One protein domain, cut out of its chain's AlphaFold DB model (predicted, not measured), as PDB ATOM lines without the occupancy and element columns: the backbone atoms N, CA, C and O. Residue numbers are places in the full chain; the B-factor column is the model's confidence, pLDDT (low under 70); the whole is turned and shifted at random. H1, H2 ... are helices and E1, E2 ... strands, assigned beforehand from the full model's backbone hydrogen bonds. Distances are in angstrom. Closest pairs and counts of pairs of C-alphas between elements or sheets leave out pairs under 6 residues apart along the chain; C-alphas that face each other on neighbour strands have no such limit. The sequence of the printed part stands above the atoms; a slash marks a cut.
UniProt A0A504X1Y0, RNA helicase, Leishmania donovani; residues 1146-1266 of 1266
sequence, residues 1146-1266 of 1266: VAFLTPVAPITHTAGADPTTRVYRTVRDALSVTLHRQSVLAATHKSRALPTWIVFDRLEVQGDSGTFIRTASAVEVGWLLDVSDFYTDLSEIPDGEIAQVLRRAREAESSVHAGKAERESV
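What this domain is: This is residues 1146 to 1266 of the 1266 residues of the protein "RNA helicase" of Leishmania donovani (UniProt A0A504X1Y0). A small closed barrel of five strands has the short helix H1 packed on its outside, and, away from H1, H2 and the beginning of the long helix H3. Residues 1254 to 1266, of which 1254 to 1263 belong to H3, stick out from this body as an arm. The 121 printed residues hold, in order, E1 E2 E3 H1 E4 E5 H2 H3, of mixed class; the mixed ring runs E1 E2 E3 E5 E4 and back to E1. The whole is loose, with a radius of gyration of the C-alphas of 17.0 A, and spans 63 by 33 by 25 A.

How they stand to each other: E1, residues 1146 to 1149, E2, residues 1168 to 1170, and E3, residues 1176 to 1179, form a meander, each strand the antiparallel neighbour of the one before. Within hydrogen-bond range are N 1148 and O 1169, 2.8 A, and N 1168 and O 1177, 2.9 A. H1, residues 1184 to 1188, is on the barrel, outside it, at a height over the sheet of 8.8 A; the closest C-alphas of H1 and E3 are those of Ala 1186 and Leu 1179, 5.9 A apart. E4, residues 1197 to 1205, is antiparallel to E1, with N 1147 and O 1198 2.9 A apart. E5, residues 1211 to 1219, forms a hairpin with E4, N 1199 and O 1217 being 2.9 A apart, and is parallel to E3, with N 1213 and O 1178 2.8 A apart. H2, residues 1221 to 1227, and H3, residues 1240 to 1263, are on the barrel. H3 touches H2 with residues 1246 to 1253 alone, about perpendicular at 81 degrees; their closest C-alphas, of Gly 1222 and Ala 1249, are 6.8 A apart. H1 is apart from both. Every O i to N i+4 pair is within hydrogen-bond range in H1 and H2, and 19 of 20 in H3.

Where its parts are: E1 begins at C-alpha 1146, (189.018, 185.269, 185.316). E4 is 20.9 A long and bends by 81 degrees at residue 1201; E5 is 20.8 A long and bends by 76 degrees at residue 1215. H3, 34.7 A long, ends at C-alpha 1263, (213.530, 196.584, 207.553).

The domain as a whole: The two C-alphas farthest apart, of Ala 1159 and Val 1266, are 63.8 A apart. The printed part has no cut; the links E1 to E2 and H2 to H3 are long. The mean pLDDT of the printed part is 75.7, and residues 1151 to 1165, 1188 to 1192, 1206 to 1209 and 1254 to 1266 are under 70.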
ATOM      1  N   VAL A1146     188.454 186.062 184.211       95.62
ATOM      2  CA  VAL A1146     189.018 185.269 185.316       95.62
ATOM      3  C   VAL A1146     187.902 184.581 186.101       95.62
ATOM      4  O   VAL A1146     186.801 185.119 186.250       95.62
ATOM      5  N   ALA A1147     188.182 183.382 186.615       94.94
ATOM      6  CA  ALA A1147     187.271 182.621 187.462       94.94
ATOM      7  C   ALA A1147     187.960 182.045 188.711       94.94
ATOM      8  O   ALA A1147     189.134 181.668 188.686       94.94
ATOM      9  N   PHE A1148     187.193 181.962 189.797       93.62
ATOM     10  CA  PHE A1148     187.580 181.472 191.119       93.62
ATOM     11  C   PHE A1148     187.002 180.072 191.373       93.62
ATOM     12  O   PHE A1148     185.847 179.801 191.043       93.62
ATOM     13  N   LEU A1149     187.792 179.167 191.946       90.56
ATOM     14  CA  LEU A1149     187.381 177.802 192.273       90.56
ATOM     15  C   LEU A1149     186.543 177.793 193.558       90.56
ATOM     16  O   LEU A1149     187.088 177.885 194.657       90.56
ATOM     17  N   THR A1150     185.224 177.635 193.434       79.75
ATOM     18  CA  THR A1150     184.329 177.576 194.602       79.75
ATOM     19  C   THR A1150     184.653 176.378 195.515       79.75
ATOM     20  O   THR A1150     184.750 175.251 195.018       79.75
ATOM     21  N   PRO A1151     184.768 176.566 196.847       64.25
ATOM     22  CA  PRO A1151     185.140 175.499 197.787       64.25
ATOM     23  C   PRO A1151     183.990 174.539 198.152       64.25
ATOM     24  O   PRO A1151     184.198 173.580 198.896       64.25
ATOM     25  N   VAL A1152     182.775 174.787 197.655       54.59
ATOM     26  CA  VAL A1152     181.563 174.015 197.974       54.59
ATOM     27  C   VAL A1152     181.541 172.663 197.242       54.59
ATOM     28  O   VAL A1152     182.022 172.526 196.116       54.59
ATOM     29  N   ALA A1153     180.975 171.640 197.888       44.41
ATOM     30  CA  ALA A1153     180.851 170.295 197.327       44.41
ATOM     31  C   ALA A1153     179.965 170.258 196.057       44.41
ATOM     32  O   ALA A1153     178.999 171.017 195.955       44.41
ATOM     33  N   PRO A1154     180.247 169.361 195.091       41.00
ATOM     34  CA  PRO A1154     179.504 169.301 193.837       41.00
ATOM     35  C   PRO A1154     178.075 168.789 194.050       41.00
ATOM     36  O   PRO A1154     177.857 167.626 194.389       41.00
ATOM     37  N   ILE A1155     177.089 169.647 193.791       43.25
ATOM     38  CA  ILE A1155     175.681 169.250 193.722       43.25
ATOM     39  C   ILE A1155     175.477 168.501 192.395       43.25
ATOM     40  O   ILE A1155     175.585 169.093 191.321       43.25
ATOM     41  N   THR A1156     175.202 167.195 192.461       37.00
ATOM     42  CA  THR A1156     174.964 166.343 191.282       37.00
ATOM     43  C   THR A1156     173.523 165.845 191.212       37.00
ATOM     44  O   THR A1156     173.202 164.786 191.747       37.00
ATOM     45  N   HIS A1157     172.667 166.566 190.484       37.72
ATOM     46  CA  HIS A1157     171.342 166.073 190.061       37.72
ATOM     47  C   HIS A1157     171.132 166.114 188.532       37.72
ATOM     48  O   HIS A1157     170.027 165.973 188.010       37.72
ATOM     49  N   THR A1158     172.224 166.213 187.776       36.38
ATOM     50  CA  THR A1158     172.256 165.913 186.341       36.38
ATOM     51  C   THR A1158     172.563 164.424 186.141       36.38
ATOM     52  O   THR A1158     173.706 163.997 186.333       36.38
ATOM     53  N   ALA A1159     171.564 163.623 185.762       32.31
ATOM     54  CA  ALA A1159     171.757 162.201 185.471       32.31
ATOM     55  C   ALA A1159     172.833 162.011 184.380       32.31
ATOM     56  O   ALA A1159     172.642 162.429 183.241       32.31
ATOM     57  N   GLY A1160     173.975 161.414 184.745       38.84
ATOM     58  CA  GLY A1160     175.120 161.197 183.849       38.84
ATOM     59  C   GLY A1160     176.325 162.139 184.022       38.84
ATOM     60  O   GLY A1160     177.265 162.032 183.235       38.84
ATOM     61  N   ALA A1161     176.353 163.030 185.020       43.25
ATOM     62  CA  ALA A1161     177.575 163.770 185.374       43.25
ATOM     63  C   ALA A1161     178.462 163.009 186.377       43.25
ATOM     64  O   ALA A1161     177.966 162.333 187.276       43.25
ATOM     65  N   ASP A1162     179.783 163.153 186.234       46.72
ATOM     66  CA  ASP A1162     180.783 162.599 187.156       46.72
ATOM     67  C   ASP A1162     180.809 163.446 188.455       46.72
ATOM     68  O   ASP A1162     181.042 164.658 188.367       46.72
ATOM     69  N   PRO A1163     180.612 162.860 189.656       41.53
ATOM     70  CA  PRO A1163     180.630 163.584 190.934       41.53
ATOM     71  C   PRO A1163     182.005 164.135 191.346       41.53
ATOM     72  O   PRO A1163     182.131 164.755 192.399       41.53
ATOM     73  N   THR A1164     183.043 163.968 190.521       50.41
ATOM     74  CA  THR A1164     184.316 164.696 190.656       50.41
ATOM     75  C   THR A1164     184.327 166.068 189.965       50.41
ATOM     76  O   THR A1164     185.277 166.823 190.157       50.41
ATOM     77  N   THR A1165     183.285 166.434 189.205       61.31
ATOM     78  CA  THR A1165     183.229 167.702 188.447       61.31
ATOM     79  C   THR A1165     183.239 168.920 189.380       61.31
ATOM     80  O   THR A1165     182.288 169.148 190.123       61.31
ATOM     81  N   ARG A1166     184.307 169.726 189.331       73.38
ATOM     82  CA  ARG A1166     184.412 171.009 190.050       73.38
ATOM     83  C   ARG A1166     183.807 172.160 189.248       73.38
ATOM     84  O   ARG A1166     183.899 172.189 188.022       73.38
ATOM     85  N   VAL A1167     183.242 173.117 189.977       84.38
ATOM     86  CA  VAL A1167     182.657 174.359 189.460       84.38
ATOM     87  C   VAL A1167     183.585 175.523 189.806       84.38
ATOM     88  O   VAL A1167     184.159 175.557 190.897       84.38
ATOM     89  N   TYR A1168     183.718 176.461 188.875       90.06
ATOM     90  CA  TYR A1168     184.308 177.778 189.090       90.06
ATOM     91  C   TYR A1168     183.210 178.846 189.002       90.06
ATOM     92  O   TYR A1168     182.175 178.627 188.372       90.06
ATOM     93  N   ARG A1169     183.458 180.020 189.578       89.94
ATOM     94  CA  ARG A1169     182.613 181.210 189.463       89.94
ATOM     95  C   ARG A1169     183.385 182.336 188.773       89.94
ATOM     96  O   ARG A1169     184.519 182.607 189.165       89.94
ATOM     97  N   THR A1170     182.825 182.973 187.743       90.38
ATOM     98  CA  THR A1170     183.488 184.110 187.074       90.38
ATOM     99  C   THR A1170     183.541 185.334 187.989       90.38
ATOM    100  O   THR A1170     182.620 185.573 188.765       90.38
ATOM    101  N   VAL A1171     184.623 186.113 187.913       89.38
ATOM    102  CA  VAL A1171     184.837 187.259 188.816       89.38
ATOM    103  C   VAL A1171     183.892 188.420 188.506       89.38
ATOM    104  O   VAL A1171     183.239 188.921 189.415       89.38
ATOM    105  N   ARG A1172     183.803 188.831 187.232       82.19
ATOM    106  CA  ARG A1172     183.025 190.006 186.794       82.19
ATOM    107  C   ARG A1172     181.508 189.799 186.883       82.19
ATOM    108  O   ARG A1172     180.786 190.758 187.110       82.19
ATOM    109  N   ASP A1173     181.041 188.556 186.731       79.12
ATOM    110  CA  ASP A1173     179.623 188.245 186.478       79.12
ATOM    111  C   ASP A1173     179.021 187.172 187.404       79.12
ATOM    112  O   ASP A1173     177.868 186.783 187.235       79.12
ATOM    113  N   ALA A1174     179.787 186.661 188.376       83.00
ATOM    114  CA  ALA A1174     179.379 185.609 189.318       83.00
ATOM    115  C   ALA A1174     178.816 184.312 188.674       83.00
ATOM    116  O   ALA A1174     178.208 183.478 189.356       83.00
ATOM    117  N   LEU A1175     179.052 184.086 187.375       82.50
ATOM    118  CA  LEU A1175     178.489 182.956 186.635       82.50
ATOM    119  C   LEU A1175     179.156 181.646 187.045       82.50
ATOM    120  O   LEU A1175     180.381 181.518 187.015       82.50
ATOM    121  N   SER A1176     178.340 180.643 187.374       85.31
ATOM    122  CA  SER A1176     178.811 179.284 187.655       85.31
ATOM    123  C   SER A1176     179.141 178.552 186.354       85.31
ATOM    124  O   SER A1176     178.272 178.340 185.508       85.31
ATOM    125  N   VAL A1177     180.402 178.157 186.196       87.69
ATOM    126  CA  VAL A1177     180.979 177.610 184.960       87.69
ATOM    127  C   VAL A1177     181.870 176.400 185.259       87.69
ATOM    128  O   VAL A1177     182.343 176.213 186.380       87.69
ATOM    129  N   THR A1178     182.120 175.550 184.262       89.25
ATOM    130  CA  THR A1178     183.007 174.377 184.418       89.25
ATOM    131  C   THR A1178     184.128 174.376 183.383       89.25
ATOM    132  O   THR A1178     183.978 174.921 182.293       89.25
ATOM    133  N   LEU A1179     185.274 173.765 183.694       88.06
ATOM    134  CA  LEU A1179     186.338 173.581 182.702       88.06
ATOM    135  C   LEU A1179     185.859 172.641 181.588       88.06
ATOM    136  O   LEU A1179     185.391 171.533 181.864       88.06
ATOM    137  N   HIS A1180     186.008 173.042 180.323       86.56
ATOM    138  CA  HIS A1180     185.651 172.172 179.206       86.56
ATOM    139  C   HIS A1180     186.461 170.864 179.241       86.56
ATOM    140  O   HIS A1180     187.677 170.879 179.442       86.56
ATOM    141  N   ARG A1181     185.818 169.726 178.932       80.44
ATOM    142  CA  ARG A1181     186.375 168.345 178.982       80.44
ATOM    143  C   ARG A1181     187.607 168.077 178.092       80.44
ATOM    144  O   ARG A1181     188.035 166.932 177.953       80.44
ATOM    145  N   GLN A1182     188.118 169.097 177.411       83.00
ATOM    146  CA  GLN A1182     189.291 169.044 176.540       83.00
ATOM    147  C   GLN A1182     190.509 169.784 177.114       83.00
ATOM    148  O   GLN A1182     191.582 169.607 176.539       83.00
ATOM    149  N   SER A1183     190.328 170.561 178.193       88.44
ATOM    150  CA  SER A1183     191.371 171.298 178.916       88.44
ATOM    151  C   SER A1183     192.302 170.359 179.687       88.44
ATOM    152  O   SER A1183     191.836 169.390 180.300       88.44
ATOM    153  N   VAL A1184     193.597 170.676 179.724       88.12
ATOM    154  CA  VAL A1184     194.595 169.946 180.522       88.12
ATOM    155  C   VAL A1184     194.287 170.013 182.021       88.12
ATOM    156  O   VAL A1184     194.430 169.016 182.731       88.12
ATOM    157  N   LEU A1185     193.763 171.143 182.510       86.12
ATOM    158  CA  LEU A1185     193.389 171.318 183.919       86.12
ATOM    159  C   LEU A1185     192.213 170.403 184.309       86.12
ATOM    160  O   LEU A1185     192.172 169.872 185.417       86.12
ATOM    161  N   ALA A1186     191.284 170.149 183.381       82.88
ATOM    162  CA  ALA A1186     190.204 169.182 183.585       82.88
ATOM    163  C   ALA A1186     190.705 167.725 183.542       82.88
ATOM    164  O   ALA A1186     190.233 166.889 184.312       82.88
ATOM    165  N   ALA A1187     191.666 167.414 182.665       73.31
ATOM    166  CA  ALA A1187     192.238 166.072 182.539       73.31
ATOM    167  C   ALA A1187     193.103 165.681 183.754       73.31
ATOM    168  O   ALA A1187     192.996 164.565 184.263       73.31
ATOM    169  N   THR A1188     193.920 166.613 184.253       68.25
ATOM    170  CA  THR A1188     194.864 166.392 185.365       68.25
ATOM    171  C   THR A1188     194.229 166.447 186.758       68.25
ATOM    172  O   THR A1188     194.884 166.074 187.728       68.25
ATOM    173  N   HIS A1189     192.945 166.806 186.892       62.50
ATOM    174  CA  HIS A1189     192.252 166.869 188.191       62.50
ATOM    175  C   HIS A1189     192.399 165.579 189.024       62.50
ATOM    176  O   HIS A1189     192.465 165.617 190.253       62.50
ATOM    177  N   LYS A1190     192.425 164.403 188.384       61.47
ATOM    178  CA  LYS A1190     192.501 163.116 189.099       61.47
ATOM    179  C   LYS A1190     193.915 162.799 189.633       61.47
ATOM    180  O   LYS A1190     194.067 161.809 190.340       61.47
ATOM    181  N   SER A1191     194.916 163.642 189.349       60.53
ATOM    182  CA  SER A1191     196.306 163.524 189.830       60.53
ATOM    183  C   SER A1191     196.896 164.799 190.459       60.53
ATOM    184  O   SER A1191     197.869 164.696 191.204       60.53
ATOM    185  N   ARG A1192     196.330 165.992 190.215       69.81
ATOM    186  CA  ARG A1192     196.771 167.280 190.786       69.81
ATOM    187  C   ARG A1192     195.565 168.140 191.180       69.81
ATOM    188  O   ARG A1192     194.535 168.124 190.512       69.81
ATOM    189  N   ALA A1193     195.700 168.898 192.270       77.12
ATOM    190  CA  ALA A1193     194.687 169.866 192.689       77.12
ATOM    191  C   ALA A1193     194.507 170.973 191.633       77.12
ATOM    192  O   ALA A1193     195.482 171.419 191.025       77.12
ATOM    193  N   LEU A1194     193.264 171.419 191.432       85.19
ATOM    194  CA  LEU A1194     192.967 172.541 190.543       85.19
ATOM    195  C   LEU A1194     193.552 173.863 191.077       85.19
ATOM    196  O   LEU A1194     193.598 174.049 192.295       85.19
ATOM    197  N   PRO A1195     193.933 174.804 190.192       90.31
ATOM    198  CA  PRO A1195     194.244 176.174 190.588       90.31
ATOM    199  C   PRO A1195     193.035 176.860 191.235       90.31
ATOM    200  O   PRO A1195     191.913 176.738 190.745       90.31
ATOM    201  N   THR A1196     193.263 177.635 192.296       91.25
ATOM    202  CA  THR A1196     192.206 178.430 192.949       91.25
ATOM    203  C   THR A1196     191.688 179.558 192.054       91.25
ATOM    204  O   THR A1196     190.518 179.920 192.137       91.25
ATOM    205  N   TRP A1197     192.544 180.097 191.184       94.88
ATOM    206  CA  TRP A1197     192.204 181.131 190.210       94.88
ATOM    207  C   TRP A1197     192.694 180.717 188.823       94.88
ATOM    208  O   TRP A1197     193.808 180.200 188.678       94.88
ATOM    209  N   ILE A1198     191.877 180.973 187.804       96.69
ATOM    210  CA  ILE A1198     192.217 180.741 186.397       96.69
ATOM    211  C   ILE A1198     191.849 181.946 185.532       96.69
ATOM    212  O   ILE A1198     190.799 182.552 185.728       96.69
ATOM    213  N   VAL A1199     192.692 182.246 184.544       97.31
ATOM    214  CA  VAL A1199     192.376 183.132 183.413       97.31
ATOM    215  C   VAL A1199     191.969 182.286 182.206       97.31
ATOM    216  O   VAL A1199     192.507 181.185 182.027       97.31
ATOM    217  N   PHE A1200     191.023 182.763 181.395       95.75
ATOM    218  CA  PHE A1200     190.486 182.017 180.255       95.75
ATOM    219  C   PHE A1200     190.270 182.848 178.980       95.75
ATOM    220  O   PHE A1200     190.132 184.064 179.033       95.75
ATOM    221  N   ASP A1201     190.225 182.158 177.836       91.50
ATOM    222  CA  ASP A1201     190.050 182.740 176.493       91.50
ATOM    223  C   ASP A1201     188.600 183.169 176.208       91.50
ATOM    224  O   ASP A1201     188.370 184.287 175.749       91.50
ATOM    225  N   ARG A1202     187.620 182.287 176.476       87.62
ATOM    226  CA  ARG A1202     186.177 182.587 176.360       87.62
ATOM    227  C   ARG A1202     185.285 181.619 177.145       87.62
ATOM    228  O   ARG A1202     185.717 180.527 177.535       87.62
ATOM    229  N   LEU A1203     184.011 181.986 177.279       87.25
ATOM    230  CA  LEU A1203     182.919 181.099 177.696       87.25
ATOM    231  C   LEU A1203     182.146 180.570 176.479       87.25
ATOM    232  O   LEU A1203     181.914 181.303 175.525       87.25
ATOM    233  N   GLU A1204     181.713 179.309 176.527       79.69
ATOM    234  CA  GLU A1204     180.916 178.661 175.475       79.69
ATOM    235  C   GLU A1204     179.765 177.849 176.088       79.69
ATOM    236  O   GLU A1204     179.989 177.015 176.971       79.69
ATOM    237  N   VAL A1205     178.534 178.045 175.601       74.69
ATOM    238  CA  VAL A1205     177.361 177.237 175.994       74.69
ATOM    239  C   VAL A1205     177.074 176.147 174.964       74.69
ATOM    240  O   VAL A1205     176.857 176.428 173.785       74.69
ATOM    241  N   GLN A1206     177.007 174.892 175.426       64.81
ATOM    242  CA  GLN A1206     176.734 173.706 174.597       64.81
ATOM    243  C   GLN A1206     175.352 173.096 174.907       64.81
ATOM    244  O   GLN A1206     175.235 171.932 175.305       64.81
ATOM    245  N   GLY A1207     174.297 173.902 174.742       59.25
ATOM    246  CA  GLY A1207     172.913 173.515 175.053       59.25
ATOM    247  C   GLY A1207     172.749 173.066 176.509       59.25
ATOM    248  O   GLY A1207     173.351 173.647 177.413       59.25
ATOM    249  N   ASP A1208     172.004 171.980 176.727       50.59
ATOM    250  CA  ASP A1208     171.713 171.387 178.049       50.59
ATOM    251  C   ASP A1208     172.956 170.976 178.867       50.59
ATOM    252  O   ASP A1208     172.846 170.637 180.048       50.59
ATOM    253  N   SER A1209     174.138 170.981 178.243       54.66
ATOM    254  CA  SER A1209     175.419 170.639 178.869       54.66
ATOM    255  C   SER A1209     175.924 171.712 179.844       54.66
ATOM    256  O   SER A1209     176.777 171.405 180.677       54.66
ATOM    257  N   GLY A1210     175.415 172.947 179.748       70.31
ATOM    258  CA  GLY A1210     175.829 174.096 180.561       70.31
ATOM    259  C   GLY A1210     176.927 174.964 179.929       70.31
ATOM    260  O   GLY A1210     177.262 174.820 178.749       70.31
ATOM    261  N   THR A1211     177.460 175.888 180.734       81.12
ATOM    262  CA  THR A1211     178.493 176.860 180.340       81.12
ATOM    263  C   THR A1211     179.894 176.337 180.652       81.12
ATOM    264  O   THR A1211     180.198 175.968 181.793       81.12
ATOM    265  N   PHE A1212     180.768 176.353 179.646       86.50
ATOM    266  CA  PHE A1212     182.141 175.877 179.754       86.50
ATOM    267  C   PHE A1212     183.167 176.982 179.533       86.50
ATOM    268  O   PHE A1212     183.075 177.758 178.586       86.50
ATOM    269  N   ILE A1213     184.207 176.971 180.362       90.38
ATOM    270  CA  ILE A1213     185.451 177.697 180.126       90.38
ATOM    271  C   ILE A1213     186.246 176.987 179.023       90.38
ATOM    272  O   ILE A1213     186.536 175.786 179.126       90.38
ATOM    273  N   ARG A1214     186.652 177.741 177.997       88.56
ATOM    274  CA  ARG A1214     187.629 177.328 176.981       88.56
ATOM    275  C   ARG A1214     188.998 177.937 177.275       88.56
ATOM    276  O   ARG A1214     189.081 179.104 177.635       88.56
ATOM    277  N   THR A1215     190.042 177.128 177.076       92.56
ATOM    278  CA  THR A1215     191.470 177.473 177.214       92.56
ATOM    279  C   THR A1215     191.781 178.200 178.528       92.56
ATOM    280  O   THR A1215     191.758 179.422 178.587       92.56
ATOM    281  N   ALA A1216     192.065 177.450 179.594       95.75
ATOM    282  CA  ALA A1216     192.302 177.996 180.931       95.75
ATOM    283  C   ALA A1216     193.758 177.841 181.386       95.75
ATOM    284  O   ALA A1216     194.366 176.789 181.186       95.75
ATOM    285  N   SER A1217     194.294 178.850 182.077       96.88
ATOM    286  CA  SER A1217     195.593 178.780 182.765       96.88
ATOM    287  C   SER A1217     195.526 179.296 184.194       96.88
ATOM    288  O   SER A1217     194.744 180.191 184.501       96.88
ATOM    289  N   ALA A1218     196.363 178.732 185.065       95.88
ATOM    290  CA  ALA A1218     196.460 179.125 186.468       95.88
ATOM    291  C   ALA A1218     196.940 180.579 186.623       95.88
ATOM    292  O   ALA A1218     197.868 181.000 185.932       95.88
ATOM    293  N   VAL A1219     196.385 181.324 187.577       96.69
ATOM    294  CA  VAL A1219     196.902 182.641 187.995       96.69
ATOM    295  C   VAL A1219     196.942 182.743 189.520       96.69
ATOM    296  O   VAL A1219     196.354 181.920 190.224       96.69
ATOM    297  N   GLU A1220     197.670 183.726 190.040       93.75
ATOM    298  CA  GLU A1220     197.810 183.977 191.478       93.75
ATOM    299  C   GLU A1220     197.105 185.282 191.858       93.75
ATOM    300  O   GLU A1220     197.070 186.225 191.070       93.75
ATOM    301  N   VAL A1221     196.558 185.353 193.077       91.75
ATOM    302  CA  VAL A1221     195.700 186.474 193.505       91.75
ATOM    303  C   VAL A1221     196.416 187.832 193.487       91.75
ATOM    304  O   VAL A1221     195.812 188.817 193.077       91.75
ATOM    305  N   GLY A1222     197.708 187.887 193.829       91.00
ATOM    306  CA  GLY A1222     198.495 189.124 193.747       91.00
ATOM    307  C   GLY A1222     198.665 189.633 192.313       91.00
ATOM    308  O   GLY A1222     198.644 190.831 192.070       91.00
ATOM    309  N   TRP A1223     198.709 188.737 191.318       94.75
ATOM    310  CA  TRP A1223     198.793 189.151 189.912       94.75
ATOM    311  C   TRP A1223     197.487 189.802 189.432       94.75
ATOM    312  O   TRP A1223     197.506 190.578 188.482       94.75
ATOM    313  N   LEU A1224     196.356 189.484 190.075       93.50
ATOM    314  CA  LEU A1224     195.076 190.152 189.829       93.50
ATOM    315  C   LEU A1224     195.102 191.585 190.385       93.50
ATOM    316  O   LEU A1224     194.612 192.502 189.739       93.50
ATOM    317  N   LEU A1225     195.730 191.789 191.546       90.88
ATOM    318  CA  LEU A1225     195.931 193.117 192.133       90.88
ATOM    319  C   LEU A1225     196.956 193.952 191.332       90.88
ATOM    320  O   LEU A1225     196.761 195.155 191.186       90.88
ATOM    321  N   ASP A1226     197.984 193.319 190.747       89.81
ATOM    322  CA  ASP A1226     198.981 193.956 189.860       89.81
ATOM    323  C   ASP A1226     198.393 194.479 188.525       89.81
ATOM    324  O   ASP A1226     198.928 195.428 187.946       89.81
ATOM    325  N   VAL A1227     197.384 193.805 187.947       91.81
ATOM    326  CA  VAL A1227     197.059 193.949 186.506       91.81
ATOM    327  C   VAL A1227     196.057 195.060 186.174       91.81
ATOM    328  O   VAL A1227     196.093 195.610 185.067       91.81
ATOM    329  N   SER A1228     195.134 195.375 187.086       88.56
ATOM    330  CA  SER A1228     194.086 196.378 186.864       88.56
ATOM    331  C   SER A1228     193.410 196.801 188.168       88.56
ATOM    332  O   SER A1228     193.044 195.954 188.985       88.56
ATOM    333  N   ASP A1229     193.129 198.101 188.298       84.50
ATOM    334  CA  ASP A1229     192.391 198.680 189.426       84.50
ATOM    335  C   ASP A1229     190.993 198.063 189.628       84.50
ATOM    336  O   ASP A1229     190.480 198.101 190.748       84.50
ATOM    337  N   PHE A1230     190.429 197.407 188.601       84.94
ATOM    338  CA  PHE A1230     189.206 196.587 188.661       84.94
ATOM    339  C   PHE A1230     189.202 195.576 189.823       84.94
ATOM    340  O   PHE A1230     188.168 195.348 190.441       84.94
ATOM    341  N   TYR A1231     190.354 194.997 190.179       87.06
ATOM    342  CA  TYR A1231     190.459 194.074 191.320       87.06
ATOM    343  C   TYR A1231     190.606 194.771 192.677       87.06
ATOM    344  O   TYR A1231     190.511 194.128 193.726       87.06
ATOM    345  N   THR A1232     190.860 196.080 192.672       82.62
ATOM    346  CA  THR A1232     191.047 196.894 193.875       82.62
ATOM    347  C   THR A1232     189.761 197.610 194.293       82.62
ATOM    348  O   THR A1232     189.571 197.825 195.497       82.62
ATOM    349  N   ASP A1233     188.869 197.923 193.343       81.38
ATOM    350  CA  ASP A1233     187.514 198.394 193.625       81.38
ATOM    351  C   ASP A1233     186.570 197.209 193.873       81.38
ATOM    352  O   ASP A1233     186.013 196.584 192.974       81.38
ATOM    353  N   LEU A1234     186.366 196.913 195.154       79.06
ATOM    354  CA  LEU A1234     185.500 195.823 195.597       79.06
ATOM    355  C   LEU A1234     183.995 196.112 195.418       79.06
ATOM    356  O   LEU A1234     183.192 195.309 195.890       79.06
ATOM    357  N   SER A1235     183.601 197.236 194.805       74.00
ATOM    358  CA  SER A1235     182.210 197.499 194.410       74.00
ATOM    359  C   SER A1235     181.876 197.025 192.990       74.00
ATOM    360  O   SER A1235     180.714 196.727 192.729       74.00
ATOM    361  N   GLU A1236     182.884 196.826 192.131       71.88
ATOM    362  CA  GLU A1236     182.748 196.200 190.800       71.88
ATOM    363  C   GLU A1236     182.720 194.656 190.855       71.88
ATOM    364  O   GLU A1236     182.492 193.989 189.846       71.88
ATOM    365  N   ILE A1237     182.952 194.061 192.033       78.25
ATOM    366  CA  ILE A1237     182.984 192.606 192.241       78.25
ATOM    367  C   ILE A1237     181.645 192.143 192.851       78.25
ATOM    368  O   ILE A1237     181.442 192.320 194.055       78.25
ATOM    369  N   PRO A1238     180.725 191.527 192.077       74.44
ATOM    370  CA  PRO A1238     179.387 191.174 192.567       74.44
ATOM    371  C   PRO A1238     179.379 190.021 193.582       74.44
ATOM    372  O   PRO A1238     178.438 189.893 194.364       74.44
ATOM    373  N   ASP A1239     180.406 189.166 193.581       79.38
ATOM    374  CA  ASP A1239     180.500 188.032 194.498       79.38
ATOM    375  C   ASP A1239     181.234 188.399 195.800       79.38
ATOM    376  O   ASP A1239     182.416 188.752 195.809       79.38
ATOM    377  N   GLY A1240     180.529 188.267 196.927       76.06
ATOM    378  CA  GLY A1240     181.042 188.623 198.251       76.06
ATOM    379  C   GLY A1240     182.151 187.713 198.802       76.06
ATOM    380  O   GLY A1240     182.915 188.165 199.655       76.06
ATOM    381  N   GLU A1241     182.275 186.466 198.334       82.38
ATOM    382  CA  GLU A1241     183.376 185.568 198.708       82.38
ATOM    383  C   GLU A1241     184.651 185.989 197.966       82.38
ATOM    384  O   GLU A1241     185.671 186.271 198.601       82.38
ATOM    385  N   ILE A1242     184.567 186.149 196.643       86.81
ATOM    386  CA  ILE A1242     185.646 186.635 195.771       86.81
ATOM    387  C   ILE A1242     186.138 188.009 196.256       86.81
ATOM    388  O   ILE A1242     187.341 188.191 196.472       86.81
ATOM    389  N   ALA A1243     185.227 188.948 196.529       85.31
ATOM    390  CA  ALA A1243     185.563 190.268 197.066       85.31
ATOM    391  C   ALA A1243     186.233 190.203 198.456       85.31
ATOM    392  O   ALA A1243     187.109 191.018 198.760       85.31
ATOM    393  N   GLN A1244     185.871 189.235 199.310       85.00
ATOM    394  CA  GLN A1244     186.539 189.039 200.601       85.00
ATOM    395  C   GLN A1244     187.943 188.429 200.443       85.00
ATOM    396  O   GLN A1244     188.854 188.823 201.176       85.00
ATOM    397  N   VAL A1245     188.150 187.505 199.498       87.06
ATOM    398  CA  VAL A1245     189.480 186.930 199.223       87.06
ATOM    399  C   VAL A1245     190.423 187.993 198.647       87.06
ATOM    400  O   VAL A1245     191.543 188.126 199.143       87.06
ATOM    401  N   LEU A1246     189.962 188.804 197.685       89.19
ATOM    402  CA  LEU A1246     190.729 189.931 197.132       89.19
ATOM    403  C   LEU A1246     191.111 190.950 198.217       89.19
ATOM    404  O   LEU A1246     192.267 191.367 198.296       89.19
ATOM    405  N   ARG A1247     190.178 191.286 199.121       87.88
ATOM    406  CA  ARG A1247     190.453 192.174 200.262       87.88
ATOM    407  C   ARG A1247     191.575 191.645 201.157       87.88
ATOM    408  O   ARG A1247     192.514 192.383 201.440       87.88
ATOM    409  N   ARG A1248     191.509 190.368 201.553       86.88
ATOM    410  CA  ARG A1248     192.532 189.736 202.408       86.88
ATOM    411  C   ARG A1248     193.903 189.676 201.730       86.88
ATOM    412  O   ARG A1248     194.912 189.839 202.408       86.88
ATOM    413  N   ALA A1249     193.951 189.462 200.412       85.81
ATOM    414  CA  ALA A1249     195.199 189.499 199.649       85.81
ATOM    415  C   ALA A1249     195.831 190.905 199.673       85.81
ATOM    416  O   ALA A1249     196.990 191.048 200.059       85.81
ATOM    417  N   ARG A1250     195.037 191.948 199.393       84.50
ATOM    418  CA  ARG A1250     195.466 193.356 199.452       84.50
ATOM    419  C   ARG A1250     195.941 193.774 200.851       84.50
ATOM    420  O   ARG A1250     196.947 194.472 200.981       84.50
ATOM    421  N   GLU A1251     195.240 193.345 201.901       84.12
ATOM    422  CA  GLU A1251     195.633 193.569 203.302       84.12
ATOM    423  C   GLU A1251     196.980 192.891 203.624       84.12
ATOM    424  O   GLU A1251     197.863 193.514 204.220       84.12
ATOM    425  N   ALA A1252     197.180 191.648 203.167       80.69
ATOM    426  CA  ALA A1252     198.431 190.917 203.353       80.69
ATOM    427  C   ALA A1252     199.613 191.596 202.635       80.69
ATOM    428  O   ALA A1252     200.634 191.863 203.267       80.69
ATOM    429  N   GLU A1253     199.472 191.946 201.354       74.12
ATOM    430  CA  GLU A1253     200.523 192.618 200.573       74.12
ATOM    431  C   GLU A1253     200.897 193.992 201.142       74.12
ATOM    432  O   GLU A1253     202.080 194.344 201.179       74.12
ATOM    433  N   SER A1254     199.913 194.730 201.667       69.88
ATOM    434  CA  SER A1254     200.137 195.998 202.376       69.88
ATOM    435  C   SER A1254     200.976 195.793 203.645       69.88
ATOM    436  O   SER A1254     201.921 196.542 203.894       69.88
ATOM    437  N   SER A1255     200.682 194.745 204.427       67.25
ATOM    438  CA  SER A1255     201.447 194.412 205.639       67.25
ATOM    439  C   SER A1255     202.886 193.968 205.333       67.25
ATOM    440  O   SER A1255     203.817 194.337 206.050       67.25
ATOM    441  N   VAL A1256     203.089 193.242 204.225       64.44
ATOM    442  CA  VAL A1256     204.415 192.802 203.769       64.44
ATOM    443  C   VAL A1256     205.255 193.990 203.304       64.44
ATOM    444  O   VAL A1256     206.433 194.050 203.646       64.44
ATOM    445  N   HIS A1257     204.670 194.960 202.593       58.94
ATOM    446  CA  HIS A1257     205.377 196.186 202.203       58.94
ATOM    447  C   HIS A1257     205.737 197.066 203.404       58.94
ATOM    448  O   HIS A1257     206.872 197.535 203.475       58.94
ATOM    449  N   ALA A1258     204.837 197.229 204.379       54.06
ATOM    450  CA  ALA A1258     205.128 197.965 205.612       54.06
ATOM    451  C   ALA A1258     206.308 197.342 206.383       54.06
ATOM    452  O   ALA A1258     207.286 198.028 206.678       54.06
ATOM    453  N   GLY A1259     206.282 196.021 206.605       51.88
ATOM    454  CA  GLY A1259     207.375 195.298 207.265       51.88
ATOM    455  C   GLY A1259     208.675 195.216 206.447       51.88
ATOM    456  O   GLY A1259     209.726 194.885 206.997       51.88
ATOM    457  N   LYS A1260     208.632 195.519 205.142       50.12
ATOM    458  CA  LYS A1260     209.826 195.696 204.302       50.12
ATOM    459  C   LYS A1260     210.415 197.094 204.463       50.12
ATOM    460  O   LYS A1260     211.611 197.208 204.688       50.12
ATOM    461  N   ALA A1261     209.572 198.129 204.431       47.50
ATOM    462  CA  ALA A1261     209.982 199.511 204.654       47.50
ATOM    463  C   ALA A1261     210.595 199.708 206.052       47.50
ATOM    464  O   ALA A1261     211.637 200.345 206.164       47.50
ATOM    465  N   GLU A1262     210.032 199.087 207.099       44.88
ATOM    466  CA  GLU A1262     210.667 199.062 208.427       44.88
ATOM    467  C   GLU A1262     212.071 198.433 208.374       44.88
ATOM    468  O   GLU A1262     213.021 199.012 208.898       44.88
ATOM    469  N   ARG A1263     212.239 197.295 207.687       50.06
ATOM    470  CA  ARG A1263     213.530 196.584 207.553       50.06
ATOM    471  C   ARG A1263     214.548 197.242 206.621       50.06
ATOM    472  O   ARG A1263     215.707 196.849 206.654       50.06
ATOM    473  N   GLU A1264     214.129 198.190 205.794       47.69
ATOM    474  CA  GLU A1264     215.012 199.032 204.977       47.69
ATOM    475  C   GLU A1264     215.271 200.400 205.655       47.69
ATOM    476  O   GLU A1264     216.050 201.206 205.149       47.69
ATOM    477  N   SER A1265     214.664 200.644 206.828       41.38
ATOM    478  CA  SER A1265     214.871 201.824 207.688       41.38
ATOM    479  C   SER A1265     215.686 201.553 208.968       41.38
ATOM    480  O   SER A1265     215.864 202.465 209.780       41.38
ATOM    481  N   VAL A1266     216.171 200.314 209.141       40.34
ATOM    482  CA  VAL A1266     216.933 199.797 210.300       40.34
ATOM    483  C   VAL A1266     218.269 199.222 209.840       40.34
ATOM    484  O   VAL A1266     219.288 199.582 210.469       40.34
TER     485      VAL A1266